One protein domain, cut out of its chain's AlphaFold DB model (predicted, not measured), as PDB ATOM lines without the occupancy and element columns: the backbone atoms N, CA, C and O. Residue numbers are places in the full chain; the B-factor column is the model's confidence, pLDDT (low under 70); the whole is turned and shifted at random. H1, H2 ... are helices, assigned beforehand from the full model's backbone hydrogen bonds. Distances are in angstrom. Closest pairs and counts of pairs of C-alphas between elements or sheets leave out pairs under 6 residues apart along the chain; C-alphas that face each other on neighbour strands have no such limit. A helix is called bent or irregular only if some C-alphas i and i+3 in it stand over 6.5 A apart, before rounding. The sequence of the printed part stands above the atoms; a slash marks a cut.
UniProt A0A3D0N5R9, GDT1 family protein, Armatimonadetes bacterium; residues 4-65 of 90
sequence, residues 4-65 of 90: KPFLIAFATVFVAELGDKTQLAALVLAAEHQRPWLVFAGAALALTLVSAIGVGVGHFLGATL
ATOM      1  N   LYS A   4     177.790 150.090 261.463       94.50
ATOM      2  CA  LYS A   4     178.866 150.783 262.182       94.50
ATOM      3  C   LYS A   4     180.269 150.428 261.660       94.50
ATOM      4  O   LYS A   4     181.016 151.366 261.392       94.50
ATOM      5  N   PRO A   5     180.641 149.146 261.450       92.00
ATOM      6  CA  PRO A   5     181.979 148.796 260.967       92.00
ATOM      7  C   PRO A   5     182.254 149.347 259.567       92.00
ATOM      8  O   PRO A   5     183.350 149.829 259.306       92.00
ATOM      9  N   PHE A   6     181.241 149.342 258.694       91.62
ATOM     10  CA  PHE A   6     181.344 149.911 257.351       91.62
ATOM     11  C   PHE A   6     181.639 151.413 257.400       91.62
ATOM     12  O   PHE A   6     182.576 151.870 256.752       91.62
ATOM     13  N   LEU A   7     180.879 152.176 258.192       95.25
ATOM     14  CA  LEU A   7     181.070 153.625 258.300       95.25
ATOM     15  C   LEU A   7     182.426 153.983 258.914       95.25
ATOM     16  O   LEU A   7     183.074 154.912 258.439       95.25
ATOM     17  N   ILE A   8     182.867 153.240 259.933       95.38
ATOM     18  CA  ILE A   8     184.177 153.447 260.566       95.38
ATOM     19  C   ILE A   8     185.300 153.165 259.565       95.38
ATOM     20  O   ILE A   8     186.186 154.001 259.402       95.38
ATOM     21  N   ALA A   9     185.257 152.023 258.874       92.50
ATOM     22  CA  ALA A   9     186.258 151.675 257.870       92.50
ATOM     23  C   ALA A   9     186.282 152.698 256.726       92.50
ATOM     24  O   ALA A   9     187.349 153.215 256.400       92.50
ATOM     25  N   PHE A  10     185.114 153.051 256.178       92.19
ATOM     26  CA  PHE A  10     185.001 154.048 255.113       92.19
ATOM     27  C   PHE A  10     185.579 155.396 255.541       92.19
ATOM     28  O   PHE A  10     186.442 155.921 254.852       92.19
ATOM     29  N   ALA A  11     185.152 155.940 256.685       95.12
ATOM     30  CA  ALA A  11     185.625 157.240 257.154       95.12
ATOM     31  C   ALA A  11     187.134 157.235 257.436       95.12
ATOM     32  O   ALA A  11     187.826 158.183 257.079       95.12
ATOM     33  N   THR A  12     187.648 156.162 258.040       94.56
ATOM     34  CA  THR A  12     189.071 156.052 258.390       94.56
ATOM     35  C   THR A  12     189.937 156.001 257.138       94.56
ATOM     36  O   THR A  12     190.880 156.777 257.021       94.56
ATOM     37  N   VAL A  13     189.594 155.131 256.182       91.19
ATOM     38  CA  VAL A  13     190.332 155.003 254.917       91.19
ATOM     39  C   VAL A  13     190.175 156.266 254.075       91.19
ATOM     40  O   VAL A  13     191.160 156.772 253.558       91.19
ATOM     41  N   PHE A  14     188.971 156.834 253.991       90.56
ATOM     42  CA  PHE A  14     188.733 158.068 253.243       90.56
ATOM     43  C   PHE A  14     189.606 159.222 253.740       90.56
ATOM     44  O   PHE A  14     190.211 159.918 252.931       90.56
ATOM     45  N   VAL A  15     189.692 159.418 255.060       93.88
ATOM     46  CA  VAL A  15     190.539 160.467 255.645       93.88
ATOM     47  C   VAL A  15     192.023 160.143 255.472       93.88
ATOM     48  O   VAL A  15     192.795 161.049 255.171       93.88
ATOM     49  N   ALA A  16     192.426 158.880 255.639       91.38
ATOM     50  CA  ALA A  16     193.821 158.459 255.496       91.38
ATOM     51  C   ALA A  16     194.354 158.624 254.063       91.38
ATOM     52  O   ALA A  16     195.521 158.958 253.882       91.38
ATOM     53  N   GLU A  17     193.499 158.414 253.063       89.50
ATOM     54  CA  GLU A  17     193.856 158.463 251.642       89.50
ATOM     55  C   GLU A  17     193.625 159.851 251.010       89.50
ATOM     56  O   GLU A  17     193.904 160.055 249.828       89.50
ATOM     57  N   LEU A  18     193.085 160.827 251.749       88.62
ATOM     58  CA  LEU A  18     192.755 162.139 251.192       88.62
ATOM     59  C   LEU A  18     194.023 162.937 250.846       88.62
ATOM     60  O   LEU A  18     194.810 163.285 251.722       88.62
ATOM     61  N   GLY A  19     194.178 163.303 249.571       83.94
ATOM     62  CA  GLY A  19     195.297 164.123 249.098       83.94
ATOM     63  C   GLY A  19     196.601 163.356 248.871       83.94
ATOM     64  O   GLY A  19     197.669 163.970 248.843       83.94
ATOM     65  N   ASP A  20     196.535 162.035 248.714       92.00
ATOM     66  CA  ASP A  20     197.708 161.210 248.433       92.00
ATOM     67  C   ASP A  20     198.298 161.443 247.013       92.00
ATOM     68  O   ASP A  20     197.730 162.118 246.142       92.00
ATOM     69  N   LYS A  21     199.472 160.846 246.763       88.56
ATOM     70  CA  LYS A  21     200.178 160.921 245.474       88.56
ATOM     71  C   LYS A  21     199.375 160.311 244.318       88.56
ATOM     72  O   LYS A  21     199.448 160.832 243.203       88.56
ATOM     73  N   THR A  22     198.621 159.236 244.543       91.19
ATOM     74  CA  THR A  22     197.769 158.622 243.511       91.19
ATOM     75  C   THR A  22     196.616 159.535 243.090       91.19
ATOM     76  O   THR A  22     196.316 159.613 241.896       91.19
ATOM     77  N   GLN A  23     196.032 160.308 244.013       92.31
ATOM     78  CA  GLN A  23     194.989 161.288 243.682       92.31
ATOM     79  C   GLN A  23     195.534 162.433 242.822       92.31
ATOM     80  O   GLN A  23     194.898 162.827 241.840       92.31
ATOM     81  N   LEU A  24     196.735 162.929 243.135       93.31
ATOM     82  CA  LEU A  24     197.415 163.928 242.304       93.31
ATOM     83  C   LEU A  24     197.747 163.378 240.911       93.31
ATOM     84  O   LEU A  24     197.534 164.069 239.917       93.31
ATOM     85  N   ALA A  25     198.207 162.128 240.816       93.19
ATOM     86  CA  ALA A  25     198.467 161.479 239.532       93.19
ATOM     87  C   ALA A  25     197.186 161.342 238.687       93.19
ATOM     88  O   ALA A  25     197.199 161.650 237.494       93.19
ATOM     89  N   ALA A  26     196.066 160.950 239.302       93.81
ATOM     90  CA  ALA A  26     194.771 160.882 238.627       93.81
ATOM     91  C   ALA A  26     194.300 162.266 238.144       93.81
ATOM     92  O   ALA A  26     193.798 162.387 237.025       93.81
ATOM     93  N   LEU A  27     194.505 163.317 238.945       93.38
ATOM     94  CA  LEU A  27     194.179 164.695 238.569       93.38
ATOM     95  C   LEU A  27     195.006 165.169 237.364       93.38
ATOM     96  O   LEU A  27     194.445 165.726 236.420       93.38
ATOM     97  N   VAL A  28     196.318 164.919 237.373       94.62
ATOM     98  CA  VAL A  28     197.214 165.262 236.256       94.62
ATOM     99  C   VAL A  28     196.803 164.515 234.989       94.62
ATOM    100  O   VAL A  28     196.649 165.137 233.940       94.62
ATOM    101  N   LEU A  29     196.534 163.210 235.085       95.56
ATOM    102  CA  LEU A  29     196.118 162.403 233.939       95.56
ATOM    103  C   LEU A  29     194.781 162.888 233.352       95.56
ATOM    104  O   LEU A  29     194.619 162.948 232.130       95.56
ATOM    105  N   ALA A  30     193.835 163.269 234.217       95.62
ATOM    106  CA  ALA A  30     192.554 163.842 233.813       95.62
ATOM    107  C   ALA A  30     192.723 165.190 233.095       95.62
ATOM    108  O   ALA A  30     192.031 165.433 232.102       95.62
ATOM    109  N   ALA A  31     193.644 166.033 233.573       94.56
ATOM    110  CA  ALA A  31     193.962 167.319 232.960       94.56
ATOM    111  C   ALA A  31     194.655 167.155 231.595       94.56
ATOM    112  O   ALA A  31     194.290 167.844 230.643       94.56
ATOM    113  N   GLU A  32     195.599 166.219 231.479       95.25
ATOM    114  CA  GLU A  32     196.368 165.971 230.252       95.25
ATOM    115  C   GLU A  32     195.503 165.382 229.129       95.25
ATOM    116  O   GLU A  32     195.560 165.831 227.986       95.25
ATOM    117  N   HIS A  33     194.649 164.407 229.450       93.25
ATOM    118  CA  HIS A  33     193.864 163.683 228.445       93.25
ATOM    119  C   HIS A  33     192.489 164.309 228.171       93.25
ATOM    120  O   HIS A  33     191.756 163.809 227.315       93.25
ATOM    121  N   GLN A  34     192.104 165.354 228.919       90.50
ATOM    122  CA  GLN A  34     190.793 166.023 228.860       90.50
ATOM    123  C   GLN A  34     189.588 165.060 228.924       90.50
ATOM    124  O   GLN A  34     188.506 165.335 228.404       90.50
ATOM    125  N   ARG A  35     189.764 163.904 229.573       93.62
ATOM    126  CA  ARG A  35     188.756 162.840 229.711       93.62
ATOM    127  C   ARG A  35     188.549 162.484 231.188       93.62
ATOM    128  O   ARG A  35     188.823 161.351 231.590       93.62
ATOM    129  N   PRO A  36     188.052 163.427 232.011       92.81
ATOM    130  CA  PRO A  36     188.017 163.277 233.467       92.81
ATOM    131  C   PRO A  36     187.196 162.067 233.922       92.81
ATOM    132  O   PRO A  36     187.610 161.354 234.826       92.81
ATOM    133  N   TRP A  37     186.078 161.773 233.254       95.19
ATOM    134  CA  TRP A  37     185.211 160.644 233.607       95.19
ATOM    135  C   TRP A  37     185.845 159.275 233.351       95.19
ATOM    136  O   TRP A  37     185.665 158.358 234.147       95.19
ATOM    137  N   LEU A  38     186.608 159.133 232.263       95.69
ATOM    138  CA  LEU A  38     187.310 157.886 231.947       95.69
ATOM    139  C   LEU A  38     188.479 157.658 232.904       95.69
ATOM    140  O   LEU A  38     188.660 156.542 233.385       95.69
ATOM    141  N   VAL A  39     189.231 158.717 233.217       96.25
ATOM    142  CA  VAL A  39     190.313 158.654 234.208       96.25
ATOM    143  C   VAL A  39     189.757 158.329 235.592       96.25
ATOM    144  O   VAL A  39     190.281 157.438 236.254       96.25
ATOM    145  N   PHE A  40     188.658 158.971 235.995       93.88
ATOM    146  CA  PHE A  40     187.969 158.666 237.246       93.88
ATOM    147  C   PHE A  40     187.527 157.200 237.308       93.88
ATOM    148  O   PHE A  40     187.838 156.517 238.278       93.88
ATOM    149  N   ALA A  41     186.854 156.695 236.270       96.44
ATOM    150  CA  ALA A  41     186.406 155.305 236.232       96.44
ATOM    151  C   ALA A  41     187.585 154.320 236.296       96.44
ATOM    152  O   ALA A  41     187.532 153.351 237.049       96.44
ATOM    153  N   GLY A  42     188.664 154.587 235.555       95.69
ATOM    154  CA  GLY A  42     189.875 153.767 235.579       95.69
ATOM    155  C   GLY A  42     190.557 153.760 236.948       95.69
ATOM    156  O   GLY A  42     190.851 152.691 237.478       95.69
ATOM    157  N   ALA A  43     190.754 154.935 237.551       94.12
ATOM    158  CA  ALA A  43     191.354 155.071 238.876       94.12
ATOM    159  C   ALA A  43     190.483 154.424 239.967       94.12
ATOM    160  O   ALA A  43     190.998 153.689 240.808       94.12
ATOM    161  N   ALA A  44     189.163 154.624 239.918       93.44
ATOM    162  CA  ALA A  44     188.221 154.011 240.850       93.44
ATOM    163  C   ALA A  44     188.212 152.480 240.731       93.44
ATOM    164  O   ALA A  44     188.224 151.785 241.750       93.44
ATOM    165  N   LEU A  45     188.232 151.940 239.508       96.75
ATOM    166  CA  LEU A  45     188.332 150.497 239.282       96.75
ATOM    167  C   LEU A  45     189.661 149.941 239.789       96.75
ATOM    168  O   LEU A  45     189.661 148.932 240.488       96.75
ATOM    169  N   ALA A  46     190.777 150.608 239.491       94.50
ATOM    170  CA  ALA A  46     192.092 150.197 239.969       94.50
ATOM    171  C   ALA A  46     192.150 150.171 241.505       94.50
ATOM    172  O   ALA A  46     192.545 149.155 242.081       94.50
ATOM    173  N   LEU A  47     191.677 151.236 242.165       92.69
ATOM    174  CA  LEU A  47     191.620 151.328 243.626       92.69
ATOM    175  C   LEU A  47     190.708 150.252 244.231       92.69
ATOM    176  O   LEU A  47     191.064 149.612 245.221       92.69
ATOM    177  N   THR A  48     189.547 150.013 243.621       94.00
ATOM    178  CA  THR A  48     188.609 148.979 244.079       94.00
ATOM    179  C   THR A  48     189.233 147.591 243.963       94.00
ATOM    180  O   THR A  48     189.149 146.804 244.902       94.00
ATOM    181  N   LEU A  49     189.894 147.292 242.840       97.25
ATOM    182  CA  LEU A  49     190.529 145.997 242.602       97.25
ATOM    183  C   LEU A  49     191.692 145.750 243.560       97.25
ATOM    184  O   LEU A  49     191.733 144.696 244.192       97.25
ATOM    185  N   VAL A  50     192.608 146.711 243.713       94.94
ATOM    186  CA  VAL A  50     193.746 146.541 244.629       94.94
ATOM    187  C   VAL A  50     193.272 146.402 246.078       94.94
ATOM    188  O   VAL A  50     193.774 145.541 246.799       94.94
ATOM    189  N   SER A  51     192.241 147.153 246.479       92.81
ATOM    190  CA  SER A  51     191.651 147.045 247.818       92.81
ATOM    191  C   SER A  51     190.958 145.700 248.026       92.81
ATOM    192  O   SER A  51     191.154 145.065 249.059       92.81
ATOM    193  N   ALA A  52     190.185 145.225 247.046       94.56
ATOM    194  CA  ALA A  52     189.511 143.932 247.119       94.56
ATOM    195  C   ALA A  52     190.515 142.776 247.227       94.56
ATOM    196  O   ALA A  52     190.332 141.876 248.047       94.56
ATOM    197  N   ILE A  53     191.601 142.829 246.450       97.31
ATOM    198  CA  ILE A  53     192.699 141.860 246.543       97.31
ATOM    199  C   ILE A  53     193.355 141.945 247.924       97.31
ATOM    200  O   ILE A  53     193.521 140.917 248.576       97.31
ATOM    201  N   GLY A  54     193.678 143.149 248.403       95.25
ATOM    202  CA  GLY A  54     194.299 143.357 249.713       95.25
ATOM    203  C   GLY A  54     193.455 142.810 250.865       95.25
ATOM    204  O   GLY A  54     193.967 142.074 251.709       95.25
ATOM    205  N   VAL A  55     192.150 143.094 250.868       93.06
ATOM    206  CA  VAL A  55     191.207 142.567 251.868       93.06
ATOM    207  C   VAL A  55     191.072 141.049 251.754       93.06
ATOM    208  O   VAL A  55     191.095 140.367 252.775       93.06
ATOM    209  N   GLY A  56     190.968 140.503 250.539       95.69
ATOM    210  CA  GLY A  56     190.864 139.057 250.320       95.69
ATOM    211  C   GLY A  56     192.095 138.297 250.817       95.69
ATOM    212  O   GLY A  56     191.967 137.319 251.555       95.69
ATOM    213  N   VAL A  57     193.292 138.782 250.478       95.25
ATOM    214  CA  VAL A  57     194.562 138.216 250.954       95.25
ATOM    215  C   VAL A  57     194.690 138.373 252.468       95.25
ATOM    216  O   VAL A  57     195.022 137.407 253.151       95.25
ATOM    217  N   GLY A  58     194.381 139.551 253.013       92.12
ATOM    218  CA  GLY A  58     194.429 139.802 254.454       92.12
ATOM    219  C   GLY A  58     193.488 138.891 255.242       92.12
ATOM    220  O   GLY A  58     193.890 138.321 256.255       92.12
ATOM    221  N   HIS A  59     192.268 138.683 254.743       92.75
ATOM    222  CA  HIS A  59     191.309 137.754 255.337       92.75
ATOM    223  C   HIS A  59     191.826 136.311 255.313       92.75
ATOM    224  O   HIS A  59     191.781 135.628 256.334       92.75
ATOM    225  N   PHE A  60     192.366 135.860 254.176       93.44
ATOM    226  CA  PHE A  60     192.929 134.517 254.049       93.44
ATOM    227  C   PHE A  60     194.112 134.291 254.999       93.44
ATOM    228  O   PHE A  60     194.160 133.281 255.699       93.44
ATOM    229  N   LEU A  61     195.052 135.237 255.062       91.56
ATOM    230  CA  LEU A  61     196.211 135.143 255.953       91.56
ATOM    231  C   LEU A  61     195.790 135.156 257.426       91.56
ATOM    232  O   LEU A  61     196.276 134.332 258.194       91.56
ATOM    233  N   GLY A  62     194.849 136.022 257.807       90.31
ATOM    234  CA  GLY A  62     194.325 136.072 259.173       90.31
ATOM    235  C   GLY A  62     193.548 134.816 259.582       90.31
ATOM    236  O   GLY A  62     193.527 134.470 260.757       90.31
ATOM    237  N   ALA A  63     192.935 134.108 258.628       91.19
ATOM    238  CA  ALA A  63     192.231 132.852 258.890       91.19
ATOM    239  C   ALA A  63     193.159 131.624 258.956       91.19
ATOM    240  O   ALA A  63     192.770 130.595 259.508       91.19
ATOM    241  N   THR A  64     194.357 131.698 258.366       92.06
ATOM    242  CA  THR A  64     195.265 130.545 258.206       92.06
ATOM    243  C   THR A  64     196.500 130.599 259.095       92.06
ATOM    244  O   THR A  64     197.052 129.548 259.419       92.06
ATOM    245  N   LEU A  65     196.945 131.790 259.499       91.44
ATOM    246  CA  LEU A  65     198.157 131.983 260.291       91.44
ATOM    247  C   LEU A  65     197.834 132.488 261.706       91.44
ATOM    248  O   LEU A  65     196.884 133.246 261.888       91.44
TER     249      LEU A  65
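Overview. This is residues 4 to 65 of the 90 residues of the protein "GDT1 family protein" of Armatimonadetes bacterium (UniProt A0A3D0N5R9). One long helix, H3, makes the long axis of a rod, and the shorter H2 folds back along the first part of H3 to form a lopsided helical hairpin. H1 sticks out at the other end of H2 as a free arm, with a gap between it and H3. The printed part has 62 residues with three named helices, H1, H2 and H3 in that order along the chain, and no named strand; the class is all helix. It is loose, with a radius of gyration of the C-alphas of 14.7 A, and spans 46 by 21 by 18 A.

Arrangement. H1, residues 4 to 16, is apart from both H2, residues 21 to 33, and H3, residues 36 to 64. H2 and H3 form a hairpin and touch, the closest C-alphas being those of Ala 30 and Pro 36, 4.6 A apart. H2 touches H3 with residues 26 to 30 alone, and H3 touches H2 with residues 36 to 43 alone. The two run opposite ways at a shallow tilt of 29 degrees. In H1, H2 and H3 every O i to N i+4 pair is within hydrogen-bond range.

Along the chain. H1 runs from Lys 4, C-alpha at (178.866, 150.783, 262.182), to Ala 16, over 18.1 A. H2 runs from Lys 21, C-alpha at (200.178, 160.921, 245.474), to His 33, over 18.4 A. H3 runs from Pro 36 to Thr 64, C-alpha at (195.265, 130.545, 258.206), over 41.7 A. No helix is bent.

Size, cuts and confidence. The two C-alphas farthest apart are those of Gln 34 and Leu 65, at 46.9 A. Residues 4 to 21 stand free, and so do residues 48 to 65, of which 48 to 64 belong to H3. The links from H1 to H2 and from H2 to H3 are tight, with 4 and 2 residues. The printed part has no cut. Its mean pLDDT is 93.3, and no printed residue is under 70.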